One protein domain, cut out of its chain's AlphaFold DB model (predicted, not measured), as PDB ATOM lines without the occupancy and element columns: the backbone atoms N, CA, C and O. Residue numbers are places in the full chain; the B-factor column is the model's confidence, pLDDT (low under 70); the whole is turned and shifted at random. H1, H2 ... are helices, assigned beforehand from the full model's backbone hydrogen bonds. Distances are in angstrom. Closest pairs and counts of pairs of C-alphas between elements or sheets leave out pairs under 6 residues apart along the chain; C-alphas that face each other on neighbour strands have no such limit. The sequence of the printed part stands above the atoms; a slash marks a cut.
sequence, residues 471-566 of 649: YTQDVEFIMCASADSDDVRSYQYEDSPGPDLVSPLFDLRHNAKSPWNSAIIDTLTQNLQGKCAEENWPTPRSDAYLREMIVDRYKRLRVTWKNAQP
ATOM      1  N   TYR A 471     174.186 334.059 246.227       96.19
ATOM      2  CA  TYR A 471     175.026 332.859 246.171       96.19
ATOM      3  C   TYR A 471     174.199 331.628 245.785       96.19
ATOM      4  O   TYR A 471     173.020 331.527 246.125       96.19
ATOM      5  N   THR A 472     174.806 330.662 245.095       95.12
ATOM      6  CA  THR A 472     174.126 329.432 244.655       95.12
ATOM      7  C   THR A 472     174.342 328.275 245.628       95.12
ATOM      8  O   THR A 472     173.422 327.485 245.870       95.12
ATOM      9  N   GLN A 473     175.527 328.210 246.241       93.69
ATOM     10  CA  GLN A 473     175.918 327.173 247.197       93.69
ATOM     11  C   GLN A 473     176.460 327.761 248.501       93.69
ATOM     12  O   GLN A 473     177.102 328.804 248.518       93.69
ATOM     13  N   ASP A 474     176.289 327.039 249.608       91.25
ATOM     14  CA  ASP A 474     176.770 327.466 250.930       91.25
ATOM     15  C   ASP A 474     178.283 327.704 250.976       91.25
ATOM     16  O   ASP A 474     178.759 328.522 251.762       91.25
ATOM     17  N   VAL A 475     179.043 326.991 250.138       90.81
ATOM     18  CA  VAL A 475     180.491 327.177 250.012       90.81
ATOM     19  C   VAL A 475     180.842 328.513 249.360       90.81
ATOM     20  O   VAL A 475     181.857 329.093 249.716       90.81
ATOM     21  N   GLU A 476     179.998 329.049 248.478       95.56
ATOM     22  CA  GLU A 476     180.227 330.343 247.820       95.56
ATOM     23  C   GLU A 476     180.020 331.515 248.780       95.56
ATOM     24  O   GLU A 476     180.589 332.584 248.573       95.56
ATOM     25  N   PHE A 477     179.301 331.302 249.890       95.94
ATOM     26  CA  PHE A 477     179.119 332.314 250.932       95.94
ATOM     27  C   PHE A 477     180.449 332.788 251.546       95.94
ATOM     28  O   PHE A 477     180.522 333.866 252.131       95.94
ATOM     29  N   ILE A 478     181.535 332.019 251.402       95.69
ATOM     30  CA  ILE A 478     182.876 332.453 251.826       95.69
ATOM     31  C   ILE A 478     183.367 333.688 251.056       95.69
ATOM     32  O   ILE A 478     184.212 334.414 251.573       95.69
ATOM     33  N   MET A 479     182.843 333.918 249.846       95.25
ATOM     34  CA  MET A 479     183.180 335.060 248.992       95.25
ATOM     35  C   MET A 479     182.325 336.296 249.294       95.25
ATOM     36  O   MET A 479     182.620 337.375 248.782       95.25
ATOM     37  N   CYS A 480     181.282 336.172 250.123       95.50
ATOM     38  CA  CYS A 480     180.456 337.310 250.505       95.50
ATOM     39  C   CYS A 480     181.268 338.311 251.339       95.50
ATOM     40  O   CYS A 480     181.949 337.948 252.308       95.50
ATOM     41  N   ALA A 481     181.159 339.590 250.974       96.31
ATOM     42  CA  ALA A 481     181.728 340.679 251.749       96.31
ATOM     43  C   ALA A 481     181.009 340.804 253.103       96.31
ATOM     44  O   ALA A 481     179.792 340.642 253.200       96.31
ATOM     45  N   SER A 482     181.775 341.095 254.155       97.25
ATOM     46  CA  SER A 482     181.198 341.545 255.425       97.25
ATOM     47  C   SER A 482     180.773 343.003 255.284       97.25
ATOM     48  O   SER A 482     181.434 343.754 254.569       97.25
ATOM     49  N   ALA A 483     179.735 343.409 256.015       97.56
ATOM     50  CA  ALA A 483     179.404 344.820 256.188       97.56
ATOM     51  C   ALA A 483     180.623 345.615 256.681       97.56
ATOM     52  O   ALA A 483     181.447 345.073 257.440       97.56
ATOM     53  N   ASP A 484     180.723 346.874 256.247       97.38
ATOM     54  CA  ASP A 484     181.793 347.767 256.675       97.38
ATOM     55  C   ASP A 484     181.693 348.019 258.184       97.38
ATOM     56  O   ASP A 484     180.612 348.181 258.751       97.38
ATOM     57  N   SER A 485     182.839 348.011 258.863       96.62
ATOM     58  CA  SER A 485     182.876 348.238 260.302       96.62
ATOM     59  C   SER A 485     182.449 349.647 260.691       96.62
ATOM     60  O   SER A 485     181.969 349.815 261.814       96.62
ATOM     61  N   ASP A 486     182.620 350.621 259.795       96.62
ATOM     62  CA  ASP A 486     182.218 352.004 260.041       96.62
ATOM     63  C   ASP A 486     180.694 352.138 259.960       96.62
ATOM     64  O   ASP A 486     180.094 352.583 260.935       96.62
ATOM     65  N   ASP A 487     180.045 351.590 258.929       96.75
ATOM     66  CA  ASP A 487     178.575 351.552 258.824       96.75
ATOM     67  C   ASP A 487     177.922 350.845 260.022       96.75
ATOM     68  O   ASP A 487     176.972 351.343 260.631       96.75
ATOM     69  N   VAL A 488     178.471 349.690 260.417       96.94
ATOM     70  CA  VAL A 488     177.980 348.931 261.576       96.94
ATOM     71  C   VAL A 488     178.120 349.746 262.865       96.94
ATOM     72  O   VAL A 488     177.229 349.705 263.720       96.94
ATOM     73  N   ARG A 489     179.230 350.479 263.029       96.12
ATOM     74  CA  ARG A 489     179.476 351.320 264.208       96.12
ATOM     75  C   ARG A 489     178.556 352.534 264.211       96.12
ATOM     76  O   ARG A 489     177.951 352.815 265.243       96.12
ATOM     77  N   SER A 490     178.418 353.217 263.085       95.75
ATOM     78  CA  SER A 490     177.573 354.400 262.968       95.75
ATOM     79  C   SER A 490     176.091 354.050 263.131       95.75
ATOM     80  O   SER A 490     175.359 354.793 263.777       95.75
ATOM     81  N   TYR A 491     175.634 352.870 262.696       96.38
ATOM     82  CA  TYR A 491     174.291 352.379 263.043       96.38
ATOM     83  C   TYR A 491     174.137 352.104 264.548       96.38
ATOM     84  O   TYR A 491     173.077 352.323 265.130       96.38
ATOM     85  N   GLN A 492     175.191 351.612 265.205       95.00
ATOM     86  CA  GLN A 492     175.143 351.290 266.630       95.00
ATOM     87  C   GLN A 492     175.149 352.533 267.542       95.00
ATOM     88  O   GLN A 492     174.610 352.448 268.648       95.00
ATOM     89  N   TYR A 493     175.760 353.647 267.119       94.00
ATOM     90  CA  TYR A 493     175.999 354.813 267.988       94.00
ATOM     91  C   TYR A 493     175.550 356.171 267.427       94.00
ATOM     92  O   TYR A 493     175.359 357.091 268.218       94.00
ATOM     93  N   GLU A 494     175.410 356.327 266.111       83.50
ATOM     94  CA  GLU A 494     175.317 357.637 265.439       83.50
ATOM     95  C   GLU A 494     174.013 357.825 264.647       83.50
ATOM     96  O   GLU A 494     173.971 358.638 263.726       83.50
ATOM     97  N   ASP A 495     172.957 357.068 264.969       89.31
ATOM     98  CA  ASP A 495     171.653 357.102 264.277       89.31
ATOM     99  C   ASP A 495     171.770 357.046 262.738       89.31
ATOM    100  O   ASP A 495     170.953 357.602 262.000       89.31
ATOM    101  N   SER A 496     172.809 356.375 262.233       92.56
ATOM    102  CA  SER A 496     173.007 356.213 260.795       92.56
ATOM    103  C   SER A 496     171.955 355.288 260.188       92.56
ATOM    104  O   SER A 496     171.354 354.479 260.905       92.56
ATOM    105  N   PRO A 497     171.700 355.397 258.869       93.69
ATOM    106  CA  PRO A 497     170.763 354.515 258.188       93.69
ATOM    107  C   PRO A 497     171.088 353.044 258.480       93.69
ATOM    108  O   PRO A 497     172.248 352.640 258.536       93.69
ATOM    109  N   GLY A 498     170.034 352.260 258.714       95.38
ATOM    110  CA  GLY A 498     170.151 350.828 258.961       95.38
ATOM    111  C   GLY A 498     170.701 350.051 257.760       95.38
ATOM    112  O   GLY A 498     170.953 350.633 256.703       95.38
ATOM    113  N   PRO A 499     170.870 348.725 257.903       97.25
ATOM    114  CA  PRO A 499     171.353 347.881 256.815       97.25
ATOM    115  C   PRO A 499     170.472 348.026 255.571       97.25
ATOM    116  O   PRO A 499     169.244 348.087 255.684       97.25
ATOM    117  N   ASP A 500     171.093 348.038 254.388       95.94
ATOM    118  CA  ASP A 500     170.348 348.031 253.130       95.94
ATOM    119  C   ASP A 500     169.475 346.770 253.044       95.94
ATOM    120  O   ASP A 500     169.936 345.643 253.233       95.94
ATOM    121  N   LEU A 501     168.184 346.971 252.784       92.62
ATOM    122  CA  LEU A 501     167.196 345.898 252.719       92.62
ATOM    123  C   LEU A 501     167.159 345.240 251.335       92.62
ATOM    124  O   LEU A 501     166.652 344.122 251.206       92.62
ATOM    125  N   VAL A 502     167.668 345.925 250.305       94.69
ATOM    126  CA  VAL A 502     167.702 345.411 248.931       94.69
ATOM    127  C   VAL A 502     168.890 344.473 248.753       94.69
ATOM    128  O   VAL A 502     168.709 343.356 248.268       94.69
ATOM    129  N   SER A 503     170.078 344.892 249.194       95.88
ATOM    130  CA  SER A 503     171.295 344.079 249.190       95.88
ATOM    131  C   SER A 503     171.881 343.980 250.605       95.88
ATOM    132  O   SER A 503     172.852 344.664 250.938       95.88
ATOM    133  N   PRO A 504     171.287 343.148 251.481       97.06
ATOM    134  CA  PRO A 504     171.751 343.050 252.857       97.06
ATOM    135  C   PRO A 504     173.166 342.470 252.921       97.06
ATOM    136  O   PRO A 504     173.464 341.441 252.319       97.06
ATOM    137  N   LEU A 505     174.029 343.090 253.730       97.81
ATOM    138  CA  LEU A 505     175.359 342.580 254.060       97.81
ATOM    139  C   LEU A 505     175.430 342.264 255.550       97.81
ATOM    140  O   LEU A 505     175.231 343.134 256.396       97.81
ATOM    141  N   PHE A 506     175.732 341.015 255.896       98.12
ATOM    142  CA  PHE A 506     175.928 340.652 257.295       98.12
ATOM    143  C   PHE A 506     177.249 341.198 257.836       98.12
ATOM    144  O   PHE A 506     178.287 341.156 257.179       98.12
ATOM    145  N   ASP A 507     177.237 341.594 259.102       97.88
ATOM    146  CA  ASP A 507     178.449 341.770 259.886       97.88
ATOM    147  C   ASP A 507     178.907 340.403 260.407       97.88
ATOM    148  O   ASP A 507     178.474 339.907 261.455       97.88
ATOM    149  N   LEU A 508     179.810 339.780 259.652       97.75
ATOM    150  CA  LEU A 508     180.291 338.425 259.919       97.75
ATOM    151  C   LEU A 508     181.270 338.378 261.106       97.75
ATOM    152  O   LEU A 508     181.543 337.302 261.659       97.75
ATOM    153  N   ARG A 509     181.751 339.538 261.574       96.25
ATOM    154  CA  ARG A 509     182.611 339.642 262.761       96.25
ATOM    155  C   ARG A 509     181.792 339.474 264.036       96.25
ATOM    156  O   ARG A 509     182.243 338.768 264.947       96.25
ATOM    157  N   HIS A 510     180.560 339.974 264.076       96.81
ATOM    158  CA  HIS A 510     179.692 339.874 265.251       96.81
ATOM    159  C   HIS A 510     178.677 338.720 265.183       96.81
ATOM    160  O   HIS A 510     178.570 337.956 264.226       96.81
ATOM    161  N   ASN A 511     177.980 338.485 266.295       97.00
ATOM    162  CA  ASN A 511     176.991 337.413 266.402       97.00
ATOM    163  C   ASN A 511     175.609 337.871 265.887       97.00
ATOM    164  O   ASN A 511     175.405 339.040 265.570       97.00
ATOM    165  N   ALA A 512     174.641 336.952 265.859       97.44
ATOM    166  CA  ALA A 512     173.263 337.226 265.427       97.44
ATOM    167  C   ALA A 512     172.497 338.216 266.331       97.44
ATOM    168  O   ALA A 512     171.366 338.568 266.032       97.44
ATOM    169  N   LYS A 513     173.069 338.594 267.482       96.94
ATOM    170  CA  LYS A 513     172.487 339.551 268.430       96.94
ATOM    171  C   LYS A 513     173.068 340.957 268.275       96.94
ATOM    172  O   LYS A 513     172.667 341.834 269.031       96.94
ATOM    173  N   SER A 514     174.034 341.157 267.372       97.06
ATOM    174  CA  SER A 514     174.456 342.505 266.984       97.06
ATOM    175  C   SER A 514     173.229 343.268 266.475       97.06
ATOM    176  O   SER A 514     172.463 342.658 265.726       97.06
ATOM    177  N   PRO A 515     173.019 344.544 266.849       97.25
ATOM    178  CA  PRO A 515     171.899 345.337 266.344       97.25
ATOM    179  C   PRO A 515     171.791 345.298 264.813       97.25
ATOM    180  O   PRO A 515     170.702 345.075 264.292       97.25
ATOM    181  N   TRP A 516     172.928 345.404 264.113       97.62
ATOM    182  CA  TRP A 516     173.012 345.319 262.651       97.62
ATOM    183  C   TRP A 516     172.484 343.982 262.111       97.62
ATOM    184  O   TRP A 516     171.536 343.933 261.333       97.62
ATOM    185  N   ASN A 517     173.047 342.866 262.588       97.88
ATOM    186  CA  ASN A 517     172.624 341.534 262.151       97.88
ATOM    187  C   ASN A 517     171.189 341.208 262.575       97.88
ATOM    188  O   ASN A 517     170.505 340.483 261.861       97.88
ATOM    189  N   SER A 518     170.739 341.705 263.732       97.75
ATOM    190  CA  SER A 518     169.364 341.510 264.194       97.75
ATOM    191  C   SER A 518     168.385 342.171 263.236       97.75
ATOM    192  O   SER A 518     167.448 341.500 262.827       97.75
ATOM    193  N   ALA A 519     168.643 343.414 262.819       97.69
ATOM    194  CA  ALA A 519     167.801 344.116 261.855       97.69
ATOM    195  C   ALA A 519     167.680 343.334 260.534       97.69
ATOM    196  O   ALA A 519     166.568 343.078 260.083       97.69
ATOM    197  N   ILE A 520     168.798 342.837 259.982       98.19
ATOM    198  CA  ILE A 520     168.778 341.984 258.778       98.19
ATOM    199  C   ILE A 520     167.964 340.704 259.016       98.19
ATOM    200  O   ILE A 520     167.147 340.320 258.183       98.19
ATOM    201  N   ILE A 521     168.169 340.027 260.148       98.38
ATOM    202  CA  ILE A 521     167.441 338.799 260.500       98.38
ATOM    203  C   ILE A 521     165.939 339.065 260.624       98.38
ATOM    204  O   ILE A 521     165.142 338.245 260.173       98.38
ATOM    205  N   ASP A 522     165.551 340.190 261.214       98.00
ATOM    206  CA  ASP A 522     164.154 340.569 261.399       98.00
ATOM    207  C   ASP A 522     163.501 340.869 260.032       98.00
ATOM    208  O   ASP A 522     162.416 340.358 259.755       98.00
ATOM    209  N   THR A 523     164.201 341.544 259.110       97.88
ATOM    210  CA  THR A 523     163.757 341.717 257.713       97.88
ATOM    211  C   THR A 523     163.634 340.387 256.966       97.88
ATOM    212  O   THR A 523     162.636 340.143 256.290       97.88
ATOM    213  N   LEU A 524     164.618 339.489 257.085       98.12
ATOM    214  CA  LEU A 524     164.532 338.157 256.476       98.12
ATOM    215  C   LEU A 524     163.358 337.355 257.056       98.12
ATOM    216  O   LEU A 524     162.707 336.619 256.322       98.12
ATOM    217  N   THR A 525     163.060 337.526 258.347       98.31
ATOM    218  CA  THR A 525     161.916 336.881 259.005       98.31
ATOM    219  C   THR A 525     160.603 337.383 258.411       98.31
ATOM    220  O   THR A 525     159.765 336.567 258.037       98.31
ATOM    221  N   GLN A 526     160.459 338.700 258.235       98.12
ATOM    222  CA  GLN A 526     159.288 339.307 257.589       98.12
ATOM    223  C   GLN A 526     159.128 338.848 256.134       98.12
ATOM    224  O   GLN A 526     158.026 338.506 255.717       98.12
ATOM    225  N   ASN A 527     160.222 338.768 255.371       97.56
ATOM    226  CA  ASN A 527     160.188 338.264 253.995       97.56
ATOM    227  C   ASN A 527     159.750 336.797 253.936       97.56
ATOM    228  O   ASN A 527     158.949 336.424 253.081       97.56
ATOM    229  N   LEU A 528     160.262 335.961 254.844       97.25
ATOM    230  CA  LEU A 528     159.875 334.554 254.921       97.25
ATOM    231  C   LEU A 528     158.390 334.417 255.276       97.25
ATOM    232  O   LEU A 528     157.686 333.641 254.642       97.25
ATOM    233  N   GLN A 529     157.903 335.214 256.227       97.56
ATOM    234  CA  GLN A 529     156.493 335.270 256.612       97.56
ATOM    235  C   GLN A 529     155.589 335.748 255.465       97.56
ATOM    236  O   GLN A 529     154.521 335.174 255.257       97.56
ATOM    237  N   GLY A 530     156.025 336.751 254.696       97.31
ATOM    238  CA  GLY A 530     155.337 337.199 253.484       97.31
ATOM    239  C   GLY A 530     155.185 336.060 252.478       97.31
ATOM    240  O   GLY A 530     154.070 335.760 252.059       97.31
ATOM    241  N   LYS A 531     156.273 335.327 252.199       96.75
ATOM    242  CA  LYS A 531     156.233 334.138 251.332       96.75
ATOM    243  C   LYS A 531     155.329 333.032 251.875       96.75
ATOM    244  O   LYS A 531     154.602 332.428 251.093       96.75
ATOM    245  N   CYS A 532     155.317 332.792 253.191       96.12
ATOM    246  CA  CYS A 532     154.384 331.843 253.808       96.12
ATOM    247  C   CYS A 532     152.924 332.183 253.471       96.12
ATOM    248  O   CYS A 532     152.134 331.280 253.196       96.12
ATOM    249  N   ALA A 533     152.570 333.473 253.521       96.25
ATOM    250  CA  ALA A 533     151.220 333.958 253.250       96.25
ATOM    251  C   ALA A 533     150.885 333.955 251.749       96.25
ATOM    252  O   ALA A 533     149.788 333.555 251.372       96.25
ATOM    253  N   GLU A 534     151.823 334.365 250.893       97.31
ATOM    254  CA  GLU A 534     151.638 334.435 249.437       97.31
ATOM    255  C   GLU A 534     151.534 333.048 248.786       97.31
ATOM    256  O   GLU A 534     150.669 332.811 247.944       97.31
ATOM    257  N   GLU A 535     152.392 332.109 249.190       96.25
ATOM    258  CA  GLU A 535     152.447 330.755 248.627       96.25
ATOM    259  C   GLU A 535     151.493 329.768 249.333       96.25
ATOM    260  O   GLU A 535     151.490 328.584 248.998       96.25
ATOM    261  N   ASN A 536     150.685 330.228 250.299       94.88
ATOM    262  CA  ASN A 536     149.776 329.401 251.108       94.88
ATOM    263  C   ASN A 536     150.461 328.155 251.695       94.88
ATOM    264  O   ASN A 536     150.028 327.022 251.464       94.88
ATOM    265  N   TRP A 537     151.558 328.346 252.433       94.88
ATOM    266  CA  TRP A 537     152.291 327.209 252.992       94.88
ATOM    267  C   TRP A 537     151.411 326.372 253.935       94.88
ATOM    268  O   TRP A 537     150.592 326.938 254.663       94.88
ATOM    269  N   PRO A 538     151.590 325.034 253.972       88.31
ATOM    270  CA  PRO A 538     150.657 324.121 254.641       88.31
ATOM    271  C   PRO A 538     150.430 324.417 256.127       88.31
ATOM    272  O   PRO A 538     149.342 324.175 256.646       88.31
ATOM    273  N   THR A 539     151.452 324.948 256.803       89.44
ATOM    274  CA  THR A 539     151.430 325.164 258.249       89.44
ATOM    275  C   THR A 539     152.002 326.549 258.567       89.44
ATOM    276  O   THR A 539     153.220 326.731 258.467       89.44
ATOM    277  N   PRO A 540     151.172 327.539 258.956       93.12
ATOM    278  CA  PRO A 540     151.677 328.826 259.417       93.12
ATOM    279  C   PRO A 540     152.497 328.620 260.695       93.12
ATOM    280  O   PRO A 540     152.107 327.863 261.588       93.12
ATOM    281  N   ARG A 541     153.651 329.282 260.779       95.44
ATOM    282  CA  ARG A 541     154.562 329.212 261.929       95.44
ATOM    283  C   ARG A 541     154.663 330.560 262.614       95.44
ATOM    284  O   ARG A 541     154.446 331.589 261.975       95.44
ATOM    285  N   SER A 542     155.010 330.555 263.899       96.62
ATOM    286  CA  SER A 542     155.246 331.813 264.602       96.62
ATOM    287  C   SER A 542     156.518 332.504 264.109       96.62
ATOM    288  O   SER A 542     157.513 331.862 263.757       96.62
ATOM    289  N   ASP A 543     156.526 333.834 264.169       96.94
ATOM    290  CA  ASP A 543     157.692 334.648 263.809       96.94
ATOM    291  C   ASP A 543     158.918 334.269 264.644       96.94
ATOM    292  O   ASP A 543     160.041 334.249 264.150       96.94
ATOM    293  N   ALA A 544     158.709 333.905 265.912       97.00
ATOM    294  CA  ALA A 544     159.774 333.449 266.795       97.00
ATOM    295  C   ALA A 544     160.455 332.171 266.283       97.00
ATOM    296  O   ALA A 544     161.682 332.061 266.372       97.00
ATOM    297  N   TYR A 545     159.671 331.229 265.754       96.75
ATOM    298  CA  TYR A 545     160.172 329.989 265.174       96.75
ATOM    299  C   TYR A 545     160.952 330.254 263.879       96.75
ATOM    300  O   TYR A 545     162.115 329.856 263.763       96.75
ATOM    301  N   LEU A 546     160.365 331.011 262.947       97.44
ATOM    302  CA  LEU A 546     161.012 331.385 261.681       97.44
ATOM    303  C   LEU A 546     162.317 332.158 261.916       97.44
ATOM    304  O   LEU A 546     163.355 331.867 261.313       97.44
ATOM    305  N   ARG A 547     162.306 333.087 262.876       97.56
ATOM    306  CA  ARG A 547     163.495 333.828 263.297       97.56
ATOM    307  C   ARG A 547     164.581 332.905 263.845       97.56
ATOM    308  O   ARG A 547     165.759 333.124 263.567       97.56
ATOM    309  N   GLU A 548     164.230 331.877 264.624       96.69
ATOM    310  CA  GLU A 548     165.204 330.891 265.116       96.69
ATOM    311  C   GLU A 548     165.859 330.121 263.960       96.69
ATOM    312  O   GLU A 548     167.083 329.965 263.964       96.69
ATOM    313  N   MET A 549     165.088 329.726 262.940       96.81
ATOM    314  CA  MET A 549     165.618 329.065 261.740       96.81
ATOM    315  C   MET A 549     166.612 329.952 260.982       96.81
ATOM    316  O   MET A 549     167.717 329.507 260.663       96.81
ATOM    317  N   ILE A 550     166.268 331.225 260.763       98.19
ATOM    318  CA  ILE A 550     167.145 332.207 260.104       98.19
ATOM    319  C   ILE A 550     168.416 332.441 260.929       98.19
ATOM    320  O   ILE A 550     169.525 332.454 260.390       98.19
ATOM    321  N   VAL A 551     168.288 332.573 262.253       97.69
ATOM    322  CA  VAL A 551     169.431 332.717 263.168       97.69
ATOM    323  C   VAL A 551     170.350 331.495 263.102       97.69
ATOM    324  O   VAL A 551     171.575 331.644 263.111       97.69
ATOM    325  N   ASP A 552     169.795 330.286 263.076       96.94
ATOM    326  CA  ASP A 552     170.581 329.055 262.990       96.94
ATOM    327  C   ASP A 552     171.269 328.916 261.631       96.94
ATOM    328  O   ASP A 552     172.454 328.569 261.585       96.94
ATOM    329  N   ARG A 553     170.587 329.292 260.546       97.12
ATOM    330  CA  ARG A 553     171.168 329.378 259.204       97.12
ATOM    331  C   ARG A 553     172.345 330.353 259.160       97.12
ATOM    332  O   ARG A 553     173.445 329.960 258.773       97.12
ATOM    333  N   TYR A 554     172.155 331.576 259.654       97.88
ATOM    334  CA  TYR A 554     173.212 332.583 259.770       97.88
ATOM    335  C   TYR A 554     174.423 332.060 260.554       97.88
ATOM    336  O   TYR A 554     175.565 332.226 260.125       97.88
ATOM    337  N   LYS A 555     174.210 331.388 261.696       97.56
ATOM    338  CA  LYS A 555     175.321 330.832 262.488       97.56
ATOM    339  C   LYS A 555     176.144 329.825 261.690       97.56
ATOM    340  O   LYS A 555     177.367 329.854 261.810       97.56
ATOM    341  N   ARG A 556     175.497 328.941 260.921       95.75
ATOM    342  CA  ARG A 556     176.190 327.954 260.078       95.75
ATOM    343  C   ARG A 556     177.032 328.662 259.018       95.75
ATOM    344  O   ARG A 556     178.238 328.436 258.971       95.75
ATOM    345  N   LEU A 557     176.434 329.594 258.275       96.69
ATOM    346  CA  LEU A 557     177.125 330.377 257.244       96.69
ATOM    347  C   LEU A 557     178.304 331.177 257.810       96.69
ATOM    348  O   LEU A 557     179.405 331.132 257.267       96.69
ATOM    349  N   ARG A 558     178.128 331.826 258.966       97.06
ATOM    350  CA  ARG A 558     179.210 332.538 259.655       97.06
ATOM    351  C   ARG A 558     180.351 331.613 260.071       97.06
ATOM    352  O   ARG A 558     181.507 332.023 260.022       97.06
ATOM    353  N   VAL A 559     180.060 330.394 260.529       95.69
ATOM    354  CA  VAL A 559     181.107 329.415 260.862       95.69
ATOM    355  C   VAL A 559     181.879 329.020 259.606       95.69
ATOM    356  O   VAL A 559     183.106 329.020 259.649       95.69
ATOM    357  N   THR A 560     181.187 328.750 258.498       94.69
ATOM    358  CA  THR A 560     181.815 328.454 257.202       94.69
ATOM    359  C   THR A 560     182.710 329.605 256.746       94.69
ATOM    360  O   THR A 560     183.896 329.393 256.504       94.69
ATOM    361  N   TRP A 561     182.189 330.833 256.752       97.00
ATOM    362  CA  TRP A 561     182.947 332.035 256.405       97.00
ATOM    363  C   TRP A 561     184.166 332.236 257.310       97.00
ATOM    364  O   TRP A 561     185.273 332.457 256.826       97.00
ATOM    365  N   LYS A 562     184.001 332.089 258.631       96.25
ATOM    366  CA  LYS A 562     185.094 332.240 259.600       96.25
ATOM    367  C   LYS A 562     186.177 331.177 259.415       96.25
ATOM    368  O   LYS A 562     187.355 331.478 259.578       96.25
ATOM    369  N   ASN A 563     185.790 329.945 259.099       95.00
ATOM    370  CA  ASN A 563     186.744 328.878 258.813       95.00
ATOM    371  C   ASN A 563     187.515 329.151 257.516       95.00
ATOM    372  O   ASN A 563     188.661 328.723 257.409       95.00
ATOM    373  N   ALA A 564     186.919 329.871 256.565       96.38
ATOM    374  CA  ALA A 564     187.562 330.255 255.315       96.38
ATOM    375  C   ALA A 564     188.484 331.477 255.424       96.38
ATOM    376  O   ALA A 564     189.253 331.727 254.504       96.38
ATOM    377  N   GLN A 565     188.464 332.211 256.539       96.62
ATOM    378  CA  GLN A 565     189.410 333.308 256.743       96.62
ATOM    379  C   GLN A 565     190.838 332.773 256.965       96.62
ATOM    380  O   GLN A 565     190.991 331.744 257.642       96.62
ATOM    381  N   PRO A 566     191.874 333.470 256.456       97.19
ATOM    382  CA  PRO A 566     193.268 333.144 256.742       97.19
ATOM    383  C   PRO A 566     193.534 333.114 258.247       97.19
ATOM    384  O   PRO A 566     193.145 334.026 258.983       97.19
TER     385      PRO A 566
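Overview. This is residues 471 to 566 of the 649 residues of an uncharacterized protein of Pisolithus microcarpus 441 (UniProt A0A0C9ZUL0). Two long helices, H3 and H4, meet as a lopsided V, the first part of H4 on the middle of H3. The short helix H2 packs across the beginning of H3 and the still shorter H1 packs on the last part of H4, while residues 505 to 512 of the link from H2 to H3 pass through the mouth of the V. The printed part has 96 residues, with four named helices in the order H1, H2, H3, H4 and no named strand; its class is all helix. It is compact, with a radius of gyration of the C-alphas of 14.4 A, and spans 42 by 34 by 21 A.

Arrangement. H1, residues 476 to 479, touches H4, residues 543 to 564, with the latter's residues 557 to 564 alone; their closest C-alphas, of Ile 478 and Trp 561, are 4.6 A apart. H2, residues 485 to 493, touches residues 515 to 516 alone of H3, residues 515 to 534. Their closest C-alphas, of Val 488 and Trp 516, are 6.2 A apart, and their lines stand about perpendicular, at 89 degrees. H3 touches H4 through residues 521 to 529 and 543 to 551 alone, at a steep tilt of 54 degrees, opposite ways; the closest C-alphas, of Thr 525 and Arg 547, are 5.5 A apart. H1 and H3 are apart, as are H2 and H4, and H1 and H2. In H2, H3 and H4 every O i to N i+4 pair is within hydrogen-bond range; H1 is too short for such a pair.

Along the chain. H1 begins at C-alpha 476, (180.227, 330.343, 247.820). H2 is 12.2 A long from first to last C-alpha. H3 is 28.6 A long and begins at C-alpha 515, (171.899, 345.337, 266.344). H4 is 31.4 A long and ends at C-alpha 564, (187.562, 330.255, 255.315).

Size, cuts and confidence. The two C-alphas farthest apart, of Asn 536 and Pro 566, are 44.0 A apart. The printed part has no cut. The link from H1 to H2 is tight, that from H3 to H4 short, and that from H2 to H3 long, with 21 residues, 494 to 514. The mean pLDDT of the printed part is 96.1, and no printed residue is under 70.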